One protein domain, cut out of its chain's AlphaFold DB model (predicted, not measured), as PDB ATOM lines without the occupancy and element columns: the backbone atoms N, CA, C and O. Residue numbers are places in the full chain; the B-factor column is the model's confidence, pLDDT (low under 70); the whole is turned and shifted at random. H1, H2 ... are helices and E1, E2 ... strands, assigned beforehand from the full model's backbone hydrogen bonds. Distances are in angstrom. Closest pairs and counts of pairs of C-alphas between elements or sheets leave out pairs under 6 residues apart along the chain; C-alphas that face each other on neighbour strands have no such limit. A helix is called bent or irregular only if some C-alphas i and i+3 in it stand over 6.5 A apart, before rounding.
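AT A GLANCE: This is residues 27 to 121 and 175 to 203 of the 209 residues of an uncharacterized protein of Acidaminobacter sp (UniProt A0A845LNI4). A twisted six-stranded sheet forms a wall, with helices H1 and H2 partly side by side on one side of it; H2 runs out beyond the ends of the strands. H3 lies near the E4 edge, the hairpin E5 and E6 makes the opposite edge, and small H4 lies off the sheet, packed on the first part of H1. The printed part has 124 residues, with four named helices and six named strands in the order E1 H1 E2 H2 E3 H3 E4 E5 E6 H4. The mixed sheet runs E4 E3 E2 E1 E5 E6; E1 to E4 are parallel and E5 is antiparallel to E1 and E6. The class is mixed, helices and strands, and the whole is compact, with a radius of gyration of the C-alphas of 13.8 A and spans of 45 by 30 by 25 A.

IN THESE COORDINATES: The sheet holds E4, residues 117 to 119, 7.0 A; E3, 95 to 99, 13.5 A; E2, 54 to 58, 13.1 A; E1, 28 to 32, 13.2 A; E5, 178 to 182, 13.2 A; and E6, 187 to 191, 12.9 A. E1 begins with C-alpha 28 at (28.010, 93.859, 121.524). H1 is residues 37 to 50, 20.1 A; H2 is 71 to 89, 26.2 A, beginning at (61.855, 82.894, 126.936); H3 is 106 to 112, 10.1 A; H4 is 197 to 201, 6.2 A, ending at (47.798, 76.347, 120.908). H1 and H2 are irregular: C-alphas 38 and 41 are 7.2 A apart, and C-alphas 72 and 75 are 7.6 A apart. H2 has a kink of 37 degrees near residue 78.

HOW THE PARTS SIT: E2 and E1 are parallel, with N 30 and O 54 at 2.9 A; E3 and E2 are parallel, with N 97 and O 55 at 2.8 A; E4 and E3 are parallel, with N 119 and O 98 at 2.8 A. E1 and E5 are antiparallel, with N 31 and O 179 at 2.8 A, and in the hairpin E5 and E6 N 189 and O 180 are 2.8 A apart; these pairs are within hydrogen-bond range. E1, H1, E2, then E2, H2, E3, then E3, H3, E4 are strand-helix-strand units, parallel neighbour strands with a helix between, each with a right-handed crossover. H1 only grazes the sheet with residues 43 to 50, H2 with residues 88 to 89, and H3 with residues 106 to 110. H2, with residues 80 to 88 alone, touches H1 at a shallow tilt of 11 degrees, the same way; their closest C-alphas, of Asn 44 and Ile 87, are 5.7 A apart. H2, with residues 78 to 85 alone, touches H3 at a steep tilt of 43 degrees, the same way; their closest C-alphas, of Val 82 and Tyr 112, are 6.4 A apart. H4 is not on the sheet and only just touches H1, with 3 pairs of C-alphas within 8 A, the closest being Phe 39 and Thr 197 at 7.1 A. Every O i to N i+4 pair is within hydrogen-bond range in H3 and H4, against 8 of 10 in H1 and 12 of 15 in H2.

THE WHOLE: The C-alphas farthest apart, of Ser 72 and Asn 185, are 45.9 A apart. Residues 122 to 174 are not printed, and C-alphas 121 and 175 are 17.5 A apart across the cut. The link from E2 to H2, residues 59 to 70, is long. The mean pLDDT of the printed part is 96.7, and no printed residue is under 70.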
ATOM      1  N   PRO A  27      24.399  97.152 121.832       96.25
ATOM      2  CA  PRO A  27      25.859  97.038 121.737       96.25
ATOM      3  C   PRO A  27      26.395  95.637 122.041       96.25
ATOM      4  O   PRO A  27      25.824  94.922 122.861       96.25
ATOM      5  N   THR A  28      27.478  95.225 121.381       97.94
ATOM      6  CA  THR A  28      28.010  93.859 121.524       97.94
ATOM      7  C   THR A  28      29.430  93.814 122.073       97.94
ATOM      8  O   THR A  28      30.262  94.663 121.739       97.94
ATOM      9  N   ILE A  29      29.736  92.754 122.816       98.56
ATOM     10  CA  ILE A  29      31.085  92.430 123.290       98.56
ATOM     11  C   ILE A  29      31.560  91.148 122.620       98.56
ATOM     12  O   ILE A  29      30.852  90.145 122.645       98.56
ATOM     13  N   LEU A  30      32.767  91.159 122.060       98.75
ATOM     14  CA  LEU A  30      33.431  89.953 121.579       98.75
ATOM     15  C   LEU A  30      34.477  89.491 122.598       98.75
ATOM     16  O   LEU A  30      35.464  90.187 122.832       98.75
ATOM     17  N   HIS A  31      34.267  88.308 123.172       98.81
ATOM     18  CA  HIS A  31      35.197  87.628 124.069       98.81
ATOM     19  C   HIS A  31      36.010  86.566 123.315       98.81
ATOM     20  O   HIS A  31      35.437  85.705 122.642       98.81
ATOM     21  N   ILE A  32      37.339  86.628 123.437       98.44
ATOM     22  CA  ILE A  32      38.317  85.730 122.799       98.44
ATOM     23  C   ILE A  32      39.384  85.353 123.844       98.44
ATOM     24  O   ILE A  32      39.621  86.125 124.768       98.44
ATOM     25  N   SER A  33      40.043  84.201 123.703       98.19
ATOM     26  CA  SER A  33      41.153  83.806 124.580       98.19
ATOM     27  C   SER A  33      42.181  82.926 123.876       98.19
ATOM     28  O   SER A  33      41.856  82.276 122.874       98.19
ATOM     29  N   ASP A  34      43.395  82.867 124.435       98.06
ATOM     30  CA  ASP A  34      44.449  81.912 124.070       98.06
ATOM     31  C   ASP A  34      44.664  81.879 122.550       98.06
ATOM     32  O   ASP A  34      44.401  80.884 121.866       98.06
ATOM     33  N   THR A  35      45.058  83.018 121.982       96.94
ATOM     34  CA  THR A  35      45.022  83.254 120.534       96.94
ATOM     35  C   THR A  35      46.372  82.914 119.906       96.94
ATOM     36  O   THR A  35      47.335  83.665 120.076       96.94
ATOM     37  N   PRO A  36      46.487  81.824 119.121       97.56
ATOM     38  CA  PRO A  36      47.710  81.549 118.385       97.56
ATOM     39  C   PRO A  36      47.875  82.523 117.211       97.56
ATOM     40  O   PRO A  36      46.902  82.944 116.577       97.56
ATOM     41  N   THR A  37      49.118  82.813 116.834       97.88
ATOM     42  CA  THR A  37      49.461  83.751 115.752       97.88
ATOM     43  C   THR A  37      48.848  83.386 114.398       97.88
ATOM     44  O   THR A  37      48.560  84.264 113.583       97.88
ATOM     45  N   SER A  38      48.594  82.098 114.155       95.44
ATOM     46  CA  SER A  38      47.927  81.606 112.946       95.44
ATOM     47  C   SER A  38      46.466  82.056 112.824       95.44
ATOM     48  O   SER A  38      45.940  82.076 111.711       95.44
ATOM     49  N   PHE A  39      45.819  82.435 113.930       96.88
ATOM     50  CA  PHE A  39      44.431  82.897 113.950       96.88
ATOM     51  C   PHE A  39      44.290  84.401 113.665       96.88
ATOM     52  O   PHE A  39      43.215  84.852 113.277       96.88
ATOM     53  N   TYR A  40      45.366  85.190 113.763       97.94
ATOM     54  CA  TYR A  40      45.311  86.650 113.608       97.94
ATOM     55  C   TYR A  40      44.648  87.146 112.308       97.94
ATOM     56  O   TYR A  40      43.835  88.071 112.380       97.94
ATOM     57  N   PRO A  41      44.917  86.572 111.114       96.56
ATOM     58  CA  PRO A  41      44.253  87.029 109.890       96.56
ATOM     59  C   PRO A  41      42.736  86.825 109.930       96.56
ATOM     60  O   PRO A  41      41.976  87.656 109.432       96.56
ATOM     61  N   GLU A  42      42.299  85.724 110.539       96.12
ATOM     62  CA  GLU A  42      40.885  85.409 110.683       96.12
ATOM     63  C   GLU A  42      40.229  86.281 111.753       96.12
ATOM     64  O   GLU A  42      39.130  86.782 111.525       96.12
ATOM     65  N   LEU A  43      40.926  86.557 112.858       98.00
ATOM     66  CA  LEU A  43      40.494  87.541 113.844       98.00
ATOM     67  C   LEU A  43      40.258  88.910 113.191       98.00
ATOM     68  O   LEU A  43      39.187  89.486 113.355       98.00
ATOM     69  N   ASN A  44      41.201  89.400 112.382       98.25
ATOM     70  CA  ASN A  44      41.045  90.668 111.665       98.25
ATOM     71  C   ASN A  44      39.789  90.676 110.774       98.25
ATOM     72  O   ASN A  44      39.002  91.623 110.785       98.25
ATOM     73  N   ARG A  45      39.554  89.580 110.037       97.25
ATOM     74  CA  ARG A  45      38.345  89.418 109.218       97.25
ATOM     75  C   ARG A  45      37.077  89.450 110.073       97.25
ATOM     76  O   ARG A  45      36.117  90.119 109.698       97.25
ATOM     77  N   LEU A  46      37.064  88.727 111.192       97.75
ATOM     78  CA  LEU A  46      35.923  88.663 112.104       97.75
ATOM     79  C   LEU A  46      35.612  90.028 112.710       97.75
ATOM     80  O   LEU A  46      34.452  90.426 112.693       97.75
ATOM     81  N   LEU A  47      36.619  90.781 113.153       98.19
ATOM     82  CA  LEU A  47      36.426  92.143 113.658       98.19
ATOM     83  C   LEU A  47      35.848  93.080 112.591       98.19
ATOM     84  O   LEU A  47      35.004  93.915 112.908       98.19
ATOM     85  N   GLY A  48      36.232  92.912 111.322       97.25
ATOM     86  CA  GLY A  48      35.659  93.671 110.206       97.25
ATOM     87  C   GLY A  48      34.190  93.344 109.897       97.25
ATOM     88  O   GLY A  48      33.471  94.206 109.391       97.25
ATOM     89  N   ILE A  49      33.740  92.122 110.203       96.56
ATOM     90  CA  ILE A  49      32.361  91.661 109.966       96.56
ATOM     91  C   ILE A  49      31.469  91.950 111.170       96.56
ATOM     92  O   ILE A  49      30.411  92.545 111.008       96.56
ATOM     93  N   LEU A  50      31.901  91.517 112.355       97.31
ATOM     94  CA  LEU A  50      31.133  91.601 113.594       97.31
ATOM     95  C   LEU A  50      31.098  93.025 114.147       97.31
ATOM     96  O   LEU A  50      30.103  93.402 114.749       97.31
ATOM     97  N   LYS A  51      32.178  93.796 113.950       97.38
ATOM     98  CA  LYS A  51      32.334  95.180 114.430       97.38
ATOM     99  C   LYS A  51      31.824  95.375 115.872       97.38
ATOM    100  O   LYS A  51      30.969  96.231 116.094       97.38
ATOM    101  N   PRO A  52      32.312  94.586 116.846       97.88
ATOM    102  CA  PRO A  52      31.807  94.668 118.208       97.88
ATOM    103  C   PRO A  52      32.135  96.027 118.831       97.88
ATOM    104  O   PRO A  52      33.176  96.596 118.520       97.88
ATOM    105  N   ASN A  53      31.303  96.521 119.748       98.06
ATOM    106  CA  ASN A  53      31.579  97.757 120.490       98.06
ATOM    107  C   ASN A  53      32.730  97.582 121.489       98.06
ATOM    108  O   ASN A  53      33.479  98.524 121.740       98.06
ATOM    109  N   CYS A  54      32.883  96.380 122.047       98.44
ATOM    110  CA  CYS A  54      33.965  96.044 122.963       98.44
ATOM    111  C   CYS A  54      34.628  94.722 122.567       98.44
ATOM    112  O   CYS A  54      33.950  93.768 122.180       98.44
ATOM    113  N   ILE A  55      35.949  94.651 122.698       98.75
ATOM    114  CA  ILE A  55      36.715  93.407 122.600       98.75
ATOM    115  C   ILE A  55      37.295  93.108 123.979       98.75
ATOM    116  O   ILE A  55      37.953  93.967 124.562       98.75
ATOM    117  N   ILE A  56      37.091  91.892 124.479       98.81
ATOM    118  CA  ILE A  56      37.728  91.387 125.699       98.81
ATOM    119  C   ILE A  56      38.576  90.170 125.322       98.81
ATOM    120  O   ILE A  56      38.041  89.189 124.802       98.81
ATOM    121  N   HIS A  57      39.883  90.223 125.580       98.75
ATOM    122  CA  HIS A  57      40.778  89.073 125.432       98.75
ATOM    123  C   HIS A  57      41.291  88.603 126.786       98.75
ATOM    124  O   HIS A  57      41.908  89.381 127.516       98.75
ATOM    125  N   THR A  58      41.102  87.326 127.101       98.56
ATOM    126  CA  THR A  58      41.448  86.764 128.412       98.56
ATOM    127  C   THR A  58      42.805  86.062 128.417       98.56
ATOM    128  O   THR A  58      42.929  84.913 128.812       98.56
ATOM    129  N   GLY A  59      43.856  86.786 128.022       97.19
ATOM    130  CA  GLY A  59      45.249  86.333 128.139       97.19
ATOM    131  C   GLY A  59      45.741  85.407 127.037       97.19
ATOM    132  O   GLY A  59      44.973  84.949 126.193       97.19
ATOM    133  N   ASP A  60      47.055  85.199 127.031       98.12
ATOM    134  CA  ASP A  60      47.812  84.445 126.035       98.12
ATOM    135  C   ASP A  60      47.574  84.985 124.616       98.12
ATOM    136  O   ASP A  60      47.023  84.342 123.716       98.12
ATOM    137  N   LEU A  61      48.018  86.233 124.423       98.19
ATOM    138  CA  LEU A  61      47.824  87.024 123.203       98.19
ATOM    139  C   LEU A  61      48.510  86.412 121.970       98.19
ATOM    140  O   LEU A  61      48.106  86.672 120.835       98.19
ATOM    141  N   ALA A  62      49.560  85.617 122.178       97.81
ATOM    142  CA  ALA A  62      50.275  84.861 121.151       97.81
ATOM    143  C   ALA A  62      50.538  83.430 121.646       97.81
ATOM    144  O   ALA A  62      51.681  83.040 121.880       97.81
ATOM    145  N   ASP A  63      49.466  82.664 121.838       97.25
ATOM    146  CA  ASP A  63      49.475  81.426 122.624       97.25
ATOM    147  C   ASP A  63      50.465  80.348 122.136       97.25
ATOM    148  O   ASP A  63      51.096  79.643 122.923       97.25
ATOM    149  N   ASP A  64      50.691  80.231 120.828       97.19
ATOM    150  CA  ASP A  64      51.676  79.292 120.273       97.19
ATOM    151  C   ASP A  64      53.127  79.641 120.664       97.19
ATOM    152  O   ASP A  64      53.998  78.761 120.711       97.19
ATOM    153  N   LEU A  65      53.382  80.905 121.009       96.81
ATOM    154  CA  LEU A  65      54.654  81.433 121.497       96.81
ATOM    155  C   LEU A  65      54.694  81.419 123.028       96.81
ATOM    156  O   LEU A  65      54.849  82.458 123.656       96.81
ATOM    157  N   LYS A  66      54.599  80.217 123.606       95.19
ATOM    158  CA  LYS A  66      54.617  79.888 125.047       95.19
ATOM    159  C   LYS A  66      55.814  80.495 125.817       95.19
ATOM    160  O   LYS A  66      56.730  79.759 126.199       95.19
ATOM    161  N   LEU A  67      55.858  81.815 126.037       95.44
ATOM    162  CA  LEU A  67      57.047  82.535 126.529       95.44
ATOM    163  C   LEU A  67      57.503  82.061 127.902       95.44
ATOM    164  O   LEU A  67      58.706  81.936 128.119       95.44
ATOM    165  N   GLN A  68      56.560  81.732 128.787       96.31
ATOM    166  CA  GLN A  68      56.862  81.148 130.097       96.31
ATOM    167  C   GLN A  68      57.740  79.895 129.982       96.31
ATOM    168  O   GLN A  68      58.627  79.673 130.798       96.31
ATOM    169  N   LEU A  69      57.503  79.082 128.947       95.81
ATOM    170  CA  LEU A  69      58.241  77.846 128.689       95.81
ATOM    171  C   LEU A  69      59.469  78.081 127.804       95.81
ATOM    172  O   LEU A  69      60.417  77.296 127.830       95.81
ATOM    173  N   ARG A  70      59.441  79.119 126.960       95.56
ATOM    174  CA  ARG A  70      60.476  79.416 125.961       95.56
ATOM    175  C   ARG A  70      60.792  80.917 125.903       95.56
ATOM    176  O   ARG A  70      60.453  81.564 124.908       95.56
ATOM    177  N   PRO A  71      61.518  81.467 126.895       95.88
ATOM    178  CA  PRO A  71      61.855  82.894 126.936       95.88
ATOM    179  C   PRO A  71      62.658  83.380 125.720       95.88
ATOM    180  O   PRO A  71      62.591  84.548 125.345       95.88
ATOM    181  N   SER A  72      63.383  82.480 125.046       97.56
ATOM    182  CA  SER A  72      64.125  82.788 123.817       97.56
ATOM    183  C   SER A  72      63.237  83.238 122.648       97.56
ATOM    184  O   SER A  72      63.745  83.842 121.702       97.56
ATOM    185  N   LEU A  73      61.921  82.999 122.708       97.56
ATOM    186  CA  LEU A  73      60.955  83.456 121.706       97.56
ATOM    187  C   LEU A  73      60.533  84.923 121.882       97.56
ATOM    188  O   LEU A  73      59.685  85.382 121.122       97.56
ATOM    189  N   LEU A  74      61.117  85.680 122.821       98.25
ATOM    190  CA  LEU A  74      60.714  87.061 123.128       98.25
ATOM    191  C   LEU A  74      60.599  87.958 121.885       98.25
ATOM    192  O   LEU A  74      59.610  88.665 121.729       98.25
ATOM    193  N   ARG A  75      61.560  87.883 120.952       98.19
ATOM    194  CA  ARG A  75      61.510  88.662 119.696       98.19
ATOM    195  C   ARG A  75      60.370  88.229 118.769       98.19
ATOM    196  O   ARG A  75      59.766  89.061 118.092       98.19
ATOM    197  N   ASN A  76      60.083  86.927 118.712       98.44
ATOM    198  CA  ASN A  76      58.952  86.405 117.946       98.44
ATOM    199  C   ASN A  76      57.630  86.859 118.565       98.44
ATOM    200  O   ASN A  76      56.741  87.278 117.829       98.44
ATOM    201  N   TYR A  77      57.533  86.814 119.896       98.56
ATOM    202  CA  TYR A  77      56.373  87.294 120.633       98.56
ATOM    203  C   TYR A  77      56.167  88.789 120.419       98.56
ATOM    204  O   TYR A  77      55.069  89.184 120.060       98.56
ATOM    205  N   GLU A  78      57.211  89.614 120.518       98.69
ATOM    206  CA  GLU A  78      57.117  91.051 120.232       98.69
ATOM    207  C   GLU A  78      56.566  91.305 118.821       98.69
ATOM    208  O   GLU A  78      55.627  92.077 118.638       98.69
ATOM    209  N   SER A  79      57.079  90.582 117.822       98.56
ATOM    210  CA  SER A  79      56.597  90.691 116.439       98.56
ATOM    211  C   SER A  79      55.136  90.251 116.274       98.56
ATOM    212  O   SER A  79      54.419  90.798 115.435       98.56
ATOM    213  N   ALA A  80      54.698  89.240 117.025       98.56
ATOM    214  CA  ALA A  80      53.312  88.784 117.040       98.56
ATOM    215  C   ALA A  80      52.403  89.805 117.731       98.56
ATOM    216  O   ALA A  80      51.409  90.235 117.149       98.56
ATOM    217  N   LEU A  81      52.799  90.264 118.913       98.50
ATOM    218  CA  LEU A  81      52.089  91.259 119.697       98.50
ATOM    219  C   LEU A  81      51.843  92.529 118.883       98.50
ATOM    220  O   LEU A  81      50.708  92.977 118.804       98.50
ATOM    221  N   VAL A  82      52.858  93.064 118.195       98.56
ATOM    222  CA  VAL A  82      52.696  94.245 117.328       98.56
ATOM    223  C   VAL A  82      51.616  94.021 116.263       98.56
ATOM    224  O   VAL A  82      50.801  94.911 116.025       98.56
ATOM    225  N   LYS A  83      51.554  92.832 115.651       98.56
ATOM    226  CA  LYS A  83      50.515  92.500 114.659       98.56
ATOM    227  C   LYS A  83      49.130  92.416 115.290       98.56
ATOM    228  O   LYS A  83      48.184  92.957 114.725       98.56
ATOM    229  N   LEU A  84      49.001  91.763 116.445       98.56
ATOM    230  CA  LEU A  84      47.728  91.703 117.163       98.56
ATOM    231  C   LEU A  84      47.257  93.106 117.552       98.56
ATOM    232  O   LEU A  84      46.105  93.457 117.306       98.56
ATOM    233  N   MET A  85      48.163  93.925 118.088       98.12
ATOM    234  CA  MET A  85      47.884  95.308 118.462       98.12
ATOM    235  C   MET A  85      47.432  96.124 117.256       98.12
ATOM    236  O   MET A  85      46.454  96.855 117.369       98.12
ATOM    237  N   GLN A  86      48.056  95.972 116.087       98.12
ATOM    238  CA  GLN A  86      47.573  96.607 114.854       98.12
ATOM    239  C   GLN A  86      46.132  96.194 114.520       98.12
ATOM    240  O   GLN A  86      45.305  97.068 114.263       98.12
ATOM    241  N   ILE A  87      45.816  94.896 114.586       98.44
ATOM    242  CA  ILE A  87      44.474  94.365 114.297       98.44
ATOM    243  C   ILE A  87      43.423  94.971 115.233       98.44
ATOM    244  O   ILE A  87      42.405  95.486 114.770       98.44
ATOM    245  N   VAL A  88      43.662  94.952 116.548       97.69
ATOM    246  CA  VAL A  88      42.675  95.476 117.505       97.69
ATOM    247  C   VAL A  88      42.582  97.000 117.459       97.69
ATOM    248  O   VAL A  88      41.475  97.538 117.494       97.69
ATOM    249  N   ASN A  89      43.704  97.713 117.302       96.06
ATOM    250  CA  ASN A  89      43.708  99.175 117.276       96.06
ATOM    251  C   ASN A  89      42.988  99.723 116.034       96.06
ATOM    252  O   ASN A  89      42.342 100.762 116.142       96.06
ATOM    253  N   GLN A  90      43.043  99.014 114.900       97.00
ATOM    254  CA  GLN A  90      42.344  99.364 113.654       97.00
ATOM    255  C   GLN A  90      40.890  98.867 113.592       97.00
ATOM    256  O   GLN A  90      40.168  99.193 112.649       97.00
ATOM    257  N   SER A  91      40.450  98.071 114.569       97.94
ATOM    258  CA  SER A  91      39.063  97.612 114.639       97.94
ATOM    259  C   SER A  91      38.097  98.753 114.976       97.94
ATOM    260  O   SER A  91      38.485  99.765 115.557       97.94
ATOM    261  N   ALA A  92      36.814  98.557 114.660       97.19
ATOM    262  CA  ALA A  92      35.750  99.514 114.974       97.19
ATOM    263  C   ALA A  92      35.345  99.533 116.462       97.19
ATOM    264  O   ALA A  92      34.503 100.342 116.839       97.19
ATOM    265  N   ALA A  93      35.907  98.649 117.297       98.06
ATOM    266  CA  ALA A  93      35.546  98.573 118.707       98.06
ATOM    267  C   ALA A  93      35.932  99.852 119.445       98.06
ATOM    268  O   ALA A  93      37.063 100.310 119.328       98.06
ATOM    269  N   GLU A  94      35.036 100.391 120.259       96.94
ATOM    270  CA  GLU A  94      35.291 101.583 121.068       96.94
ATOM    271  C   GLU A  94      36.226 101.254 122.236       96.94
ATOM    272  O   GLU A  94      37.182 101.985 122.490       96.94
ATOM    273  N   LYS A  95      36.017 100.096 122.876       98.06
ATOM    274  CA  LYS A  95      36.824  99.613 124.005       98.06
ATOM    275  C   LYS A  95      37.522  98.291 123.673       98.06
ATOM    276  O   LYS A  95      36.949  97.416 123.027       98.06
ATOM    277  N   VAL A  96      38.770  98.144 124.110       98.50
ATOM    278  CA  VAL A  96      39.541  96.894 124.017       98.50
ATOM    279  C   VAL A  96      40.173  96.642 125.377       98.50
ATOM    280  O   VAL A  96      40.885  97.510 125.877       98.50
ATOM    281  N   ILE A  97      39.897  95.480 125.962       98.62
ATOM    282  CA  ILE A  97      40.400  95.064 127.271       98.62
ATOM    283  C   ILE A  97      41.171  93.766 127.111       98.62
ATOM    284  O   ILE A  97      40.661  92.798 126.543       98.62
ATOM    285  N   PHE A  98      42.367  93.730 127.676       98.44
ATOM    286  CA  PHE A  98      43.162  92.527 127.828       98.44
ATOM    287  C   PHE A  98      43.354  92.201 129.302       98.44
ATOM    288  O   PHE A  98      43.709  93.066 130.096       98.44
ATOM    289  N   THR A  99      43.177  90.944 129.670       98.25
ATOM    290  CA  THR A  99      43.834  90.406 130.863       98.25
ATOM    291  C   THR A  99      45.054  89.631 130.400       98.25
ATOM    292  O   THR A  99      45.034  89.094 129.294       98.25
ATOM    293  N   LEU A 100      46.126  89.604 131.181       98.12
ATOM    294  CA  LEU A 100      47.358  88.935 130.772       98.12
ATOM    295  C   LEU A 100      47.350  87.466 131.181       98.12
ATOM    296  O   LEU A 100      46.916  87.114 132.275       98.12
ATOM    297  N   GLY A 101      47.824  86.619 130.272       97.88
ATOM    298  CA  GLY A 101      48.063  85.210 130.537       97.88
ATOM    299  C   GLY A 101      49.496  84.941 130.970       97.88
ATOM    300  O   GLY A 101      50.368  85.816 130.931       97.88
ATOM    301  N   ASN A 102      49.769  83.706 131.382       97.75
ATOM    302  CA  ASN A 102      51.101  83.315 131.839       97.75
ATOM    303  C   ASN A 102      52.152  83.346 130.720       97.75
ATOM    304  O   ASN A 102      53.349  83.360 131.020       97.75
ATOM    305  N   HIS A 103      51.748  83.343 129.446       97.31
ATOM    306  CA  HIS A 103      52.657  83.470 128.306       97.31
ATOM    307  C   HIS A 103      52.820  84.903 127.797       97.31
ATOM    308  O   HIS A 103      53.595  85.121 126.864       97.31
ATOM    309  N   ASP A 104      52.159  85.880 128.414       98.00
ATOM    310  CA  ASP A 104      52.289  87.275 128.024       98.00
ATOM    311  C   ASP A 104      53.467  87.976 128.702       98.00
ATOM    312  O   ASP A 104      53.882  87.656 129.816       98.00
ATOM    313  N   ASN A 105      54.023  88.975 128.015       98.12
ATOM    314  CA  ASN A 105      55.068  89.824 128.571       98.12
ATOM    315  C   ASN A 105      54.516  91.222 128.868       98.12
ATOM    316  O   ASN A 105      54.283  92.011 127.953       98.12
ATOM    317  N   LEU A 106      54.366  91.536 130.157       97.25
ATOM    318  CA  LEU A 106      53.817  92.801 130.651       97.25
ATOM    319  C   LEU A 106      54.496  94.042 130.056       97.25
ATOM    320  O   LEU A 106      53.819  94.990 129.664       97.25
ATOM    321  N   GLU A 107      55.828  94.059 129.987       97.94
ATOM    322  CA  GLU A 107      56.570  95.225 129.500       97.94
ATOM    323  C   GLU A 107      56.313  95.486 128.015       97.94
ATOM    324  O   GLU A 107      56.125  96.635 127.606       97.94
ATOM    325  N   LEU A 108      56.267  94.424 127.207       98.19
ATOM    326  CA  LEU A 108      55.945  94.524 125.788       98.19
ATOM    327  C   LEU A 108      54.480  94.909 125.575       98.19
ATOM    328  O   LEU A 108      54.212  95.782 124.749       98.19
ATOM    329  N   VAL A 109      53.539  94.336 126.333       97.94
ATOM    330  CA  VAL A 109      52.126  94.747 126.258       97.94
ATOM    331  C   VAL A 109      51.990  96.225 126.596       97.94
ATOM    332  O   VAL A 109      51.446  96.975 125.791       97.94
ATOM    333  N   ARG A 110      52.582  96.686 127.702       97.50
ATOM    334  CA  ARG A 110      52.590  98.107 128.083       97.50
ATOM    335  C   ARG A 110      53.153  99.008 126.983       97.50
ATOM    336  O   ARG A 110      52.643 100.104 126.777       97.50
ATOM    337  N   ARG A 111      54.193  98.556 126.278       98.06
ATOM    338  CA  ARG A 111      54.821  99.308 125.183       98.06
ATOM    339  C   ARG A 111      53.929  99.423 123.944       98.06
ATOM    340  O   ARG A 111      53.971 100.457 123.285       98.06
ATOM    341  N   TYR A 112      53.165  98.382 123.610       97.75
ATOM    342  CA  TYR A 112      52.461  98.278 122.322       97.75
ATOM    343  C   TYR A 112      50.929  98.297 122.406       97.75
ATOM    344  O   TYR A 112      50.289  98.294 121.356       97.75
ATOM    345  N   ALA A 113      50.335  98.344 123.603       93.25
ATOM    346  CA  ALA A 113      48.884  98.277 123.808       93.25
ATOM    347  C   ALA A 113      48.095  99.306 122.975       93.25
ATOM    348  O   ALA A 113      46.983  99.031 122.514       93.25
ATOM    349  N   GLY A 114      48.676 100.484 122.730       95.19
ATOM    350  CA  GLY A 114      47.997 101.562 122.018       95.19
ATOM    351  C   GLY A 114      46.789 102.035 122.820       95.19
ATOM    352  O   GLY A 114      46.951 102.514 123.938       95.19
ATOM    353  N   ARG A 115      45.584 101.889 122.255       95.81
ATOM    354  CA  ARG A 115      44.326 102.247 122.933       95.81
ATOM    355  C   ARG A 115      43.759 101.143 123.829       95.81
ATOM    356  O   ARG A 115      42.736 101.369 124.465       95.81
ATOM    357  N   ALA A 116      44.339  99.943 123.808       97.06
ATOM    358  CA  ALA A 116      43.845  98.832 124.608       97.06
ATOM    359  C   ALA A 116      44.189  99.030 126.089       97.06
ATOM    360  O   ALA A 116      45.328  99.337 126.442       97.06
ATOM    361  N   GLU A 117      43.207  98.806 126.954       97.94
ATOM    362  CA  GLU A 117      43.415  98.665 128.391       97.94
ATOM    363  C   GLU A 117      43.935  97.253 128.669       97.94
ATOM    364  O   GLU A 117      43.497  96.289 128.036       97.94
ATOM    365  N   PHE A 118      44.867  97.109 129.610       97.56
ATOM    366  CA  PHE A 118      45.353  95.797 130.018       97.56
ATOM    367  C   PHE A 118      45.468  95.681 131.535       97.56
ATOM    368  O   PHE A 118      45.786  96.649 132.228       97.56
ATOM    369  N   TYR A 119      45.238  94.470 132.029       97.94
ATOM    370  CA  TYR A 119      45.243  94.123 133.442       97.94
ATOM    371  C   TYR A 119      46.072  92.858 133.642       97.94
ATOM    372  O   TYR A 119      45.934  91.896 132.895       97.94
ATOM    373  N   GLU A 120      46.945  92.855 134.646       95.75
ATOM    374  CA  GLU A 120      47.819  91.705 134.921       95.75
ATOM    375  C   GLU A 120      47.050  90.472 135.408       95.75
ATOM    376  O   GLU A 120      47.512  89.358 135.202       95.75
ATOM    377  N   ASP A 121      45.888  90.673 136.031       93.81
ATOM    378  CA  ASP A 121      45.098  89.606 136.641       93.81
ATOM    379  C   ASP A 121      43.626  89.702 136.203       93.81
ATOM    380  O   ASP A 121      43.307  89.464 135.038       93.81
ATOM    381  N   ILE A 175      38.581  79.413 125.394       97.25
ATOM    382  CA  ILE A 175      39.226  78.296 124.689       97.25
ATOM    383  C   ILE A 175      38.196  77.488 123.895       97.25
ATOM    384  O   ILE A 175      38.484  77.136 122.746       97.25
ATOM    385  N   GLU A 176      37.012  77.220 124.463       96.88
ATOM    386  CA  GLU A 176      35.968  76.405 123.815       96.88
ATOM    387  C   GLU A 176      35.395  77.098 122.578       96.88
ATOM    388  O   GLU A 176      35.275  76.489 121.510       96.88
ATOM    389  N   ALA A 177      35.091  78.386 122.711       97.25
ATOM    390  CA  ALA A 177      34.577  79.222 121.639       97.25
ATOM    391  C   ALA A 177      34.904  80.695 121.898       97.25
ATOM    392  O   ALA A 177      35.145  81.115 123.030       97.25
ATOM    393  N   MET A 178      34.872  81.503 120.842       98.50
ATOM    394  CA  MET A 178      34.690  82.942 121.018       98.50
ATOM    395  C   MET A 178      33.217  83.204 121.331       98.50
ATOM    396  O   MET A 178      32.345  82.481 120.847       98.50
ATOM    397  N   HIS A 179      32.926  84.257 122.086       98.56
ATOM    398  CA  HIS A 179      31.553  84.589 122.463       98.56
ATOM    399  C   HIS A 179      31.223  86.010 122.026       98.56
ATOM    400  O   HIS A 179      31.914  86.947 122.422       98.56
ATOM    401  N   LEU A 180      30.170  86.175 121.227       98.44
ATOM    402  CA  LEU A 180      29.577  87.483 120.972       98.44
ATOM    403  C   LEU A 180      28.392  87.662 121.920       98.44
ATOM    404  O   LEU A 180      27.416  86.924 121.835       98.44
ATOM    405  N   ILE A 181      28.495  88.624 122.828       98.00
ATOM    406  CA  ILE A 181      27.477  88.934 123.831       98.00
ATOM    407  C   ILE A 181      26.711  90.164 123.353       98.00
ATOM    408  O   ILE A 181      27.322  91.216 123.157       98.00
ATOM    409  N   ASP A 182      25.400  90.050 123.171       96.81
ATOM    410  CA  ASP A 182      24.519  91.179 122.874       96.81
ATOM    411  C   ASP A 182      23.991  91.774 124.183       96.81
ATOM    412  O   ASP A 182      23.206  91.161 124.906       96.81
ATOM    413  N   LEU A 183      24.440  92.984 124.513       95.62
ATOM    414  CA  LEU A 183      24.094  93.640 125.774       95.62
ATOM    415  C   LEU A 183      22.638  94.119 125.816       95.62
ATOM    416  O   LEU A 183      22.121  94.377 126.900       95.62
ATOM    417  N   SER A 184      21.955  94.220 124.672       94.06
ATOM    418  CA  SER A 184      20.558  94.672 124.625       94.06
ATOM    419  C   SER A 184      19.570  93.653 125.189       94.06
ATOM    420  O   SER A 184      18.488  94.023 125.649       94.06
ATOM    421  N   ASN A 185      19.925  92.370 125.137       92.44
ATOM    422  CA  ASN A 185      19.061  91.260 125.534       92.44
ATOM    423  C   ASN A 185      19.781  90.179 126.364       92.44
ATOM    424  O   ASN A 185      19.121  89.253 126.835       92.44
ATOM    425  N   GLY A 186      21.100  90.287 126.556       91.88
ATOM    426  CA  GLY A 186      21.920  89.315 127.281       91.88
ATOM    427  C   GLY A 186      22.172  88.012 126.514       91.88
ATOM    428  O   GLY A 186      22.611  87.031 127.116       91.88
ATOM    429  N   GLU A 187      21.870  87.965 125.215       94.38
ATOM    430  CA  GLU A 187      22.075  86.781 124.384       94.38
ATOM    431  C   GLU A 187      23.568  86.547 124.121       94.38
ATOM    432  O   GLU A 187      24.343  87.484 123.924       94.38
ATOM    433  N   VAL A 188      23.971  85.276 124.115       97.00
ATOM    434  CA  VAL A 188      25.350  84.859 123.853       97.00
ATOM    435  C   VAL A 188      25.369  83.981 122.618       97.00
ATOM    436  O   VAL A 188      24.757  82.913 122.600       97.00
ATOM    437  N   PHE A 189      26.113  84.414 121.608       97.19
ATOM    438  CA  PHE A 189      26.375  83.629 120.414       97.19
ATOM    439  C   PHE A 189      27.762  83.000 120.500       97.19
ATOM    440  O   PHE A 189      28.777  83.701 120.551       97.19
ATOM    441  N   GLU A 190      27.807  81.673 120.483       96.56
ATOM    442  CA  GLU A 190      29.056  80.920 120.417       96.56
ATOM    443  C   GLU A 190      29.583  80.878 118.981       96.56
ATOM    444  O   GLU A 190      28.888  80.503 118.032       96.56
ATOM    445  N   ILE A 191      30.847  81.255 118.819       96.62
ATOM    446  CA  ILE A 191      31.543  81.283 117.542       96.62
ATOM    447  C   ILE A 191      32.740  80.341 117.641       96.62
ATOM    448  O   ILE A 191      33.765  80.649 118.251       96.62
ATOM    449  N   MET A 192      32.615  79.176 117.005       95.06
ATOM    450  CA  MET A 192      33.665  78.159 117.024       95.06
ATOM    451  C   MET A 192      34.930  78.641 116.310       95.06
ATOM    452  O   MET A 192      34.870  79.135 115.179       95.06
ATOM    453  N   TYR A 193      36.084  78.395 116.929       94.12
ATOM    454  CA  TYR A 193      37.381  78.591 116.287       94.12
ATOM    455  C   TYR A 193      37.532  77.729 115.024       94.12
ATOM    456  O   TYR A 193      36.919  76.658 114.896       94.12
ATOM    457  N   PRO A 194      38.369  78.161 114.066       92.06
ATOM    458  CA  PRO A 194      38.637  77.368 112.883       92.06
ATOM    459  C   PRO A 194      39.425  76.101 113.237       92.06
ATOM    460  O   PRO A 194      40.113  76.014 114.261       92.06
ATOM    461  N   GLY A 195      39.348  75.107 112.351       87.69
ATOM    462  CA  GLY A 195      40.077  73.854 112.521       87.69
ATOM    463  C   GLY A 195      41.586  74.089 112.625       87.69
ATOM    464  O   GLY A 195      42.159  74.858 111.859       87.69
ATOM    465  N   GLY A 196      42.239  73.404 113.566       87.31
ATOM    466  CA  GLY A 196      43.685  73.508 113.781       87.31
ATOM    467  C   GLY A 196      44.121  74.554 114.809       87.31
ATOM    468  O   GLY A 196      45.294  74.530 115.178       87.31
ATOM    469  N   THR A 197      43.210  75.387 115.327       92.06
ATOM    470  CA  THR A 197      43.503  76.352 116.408       92.06
ATOM    471  C   THR A 197      44.080  75.647 117.634       92.06
ATOM    472  O   THR A 197      45.196  75.954 118.039       92.06
ATOM    473  N   ASP A 198      43.429  74.590 118.129       91.75
ATOM    474  CA  ASP A 198      43.939  73.829 119.282       91.75
ATOM    475  C   ASP A 198      45.271  73.131 118.993       91.75
ATOM    476  O   ASP A 198      46.123  72.991 119.866       91.75
ATOM    477  N   SER A 199      45.499  72.708 117.745       90.88
ATOM    478  CA  SER A 199      46.799  72.146 117.358       90.88
ATOM    479  C   SER A 199      47.913  73.195 117.398       90.88
ATOM    480  O   SER A 199      49.051  72.838 117.706       90.88
ATOM    481  N   ALA A 200      47.597  74.455 117.080       91.06
ATOM    482  CA  ALA A 200      48.526  75.576 117.177       91.06
ATOM    483  C   ALA A 200      48.783  75.954 118.643       91.06
ATOM    484  O   ALA A 200      49.945  75.969 119.042       91.06
ATOM    485  N   ARG A 201      47.722  76.116 119.451       92.44
ATOM    486  CA  ARG A 201      47.798  76.347 120.908       92.44
ATOM    487  C   ARG A 201      48.711  75.328 121.599       92.44
ATOM    488  O   ARG A 201      49.655  75.657 122.311       92.44
ATOM    489  N   LEU A 202      48.505  74.048 121.285       89.94
ATOM    490  CA  LEU A 202      49.247  72.931 121.878       89.94
ATOM    491  C   LEU A 202      50.578  72.615 121.176       89.94
ATOM    492  O   LEU A 202      51.236  71.640 121.536       89.94
ATOM    493  N   ASN A 203      50.975  73.380 120.152       85.44
ATOM    494  CA  ASN A 203      52.194  73.140 119.370       85.44
ATOM    495  C   ASN A 203      52.316  71.702 118.786       85.44
ATOM    496  O   ASN A 203      53.418  71.216 118.515       85.44
TER     497      ASN A 203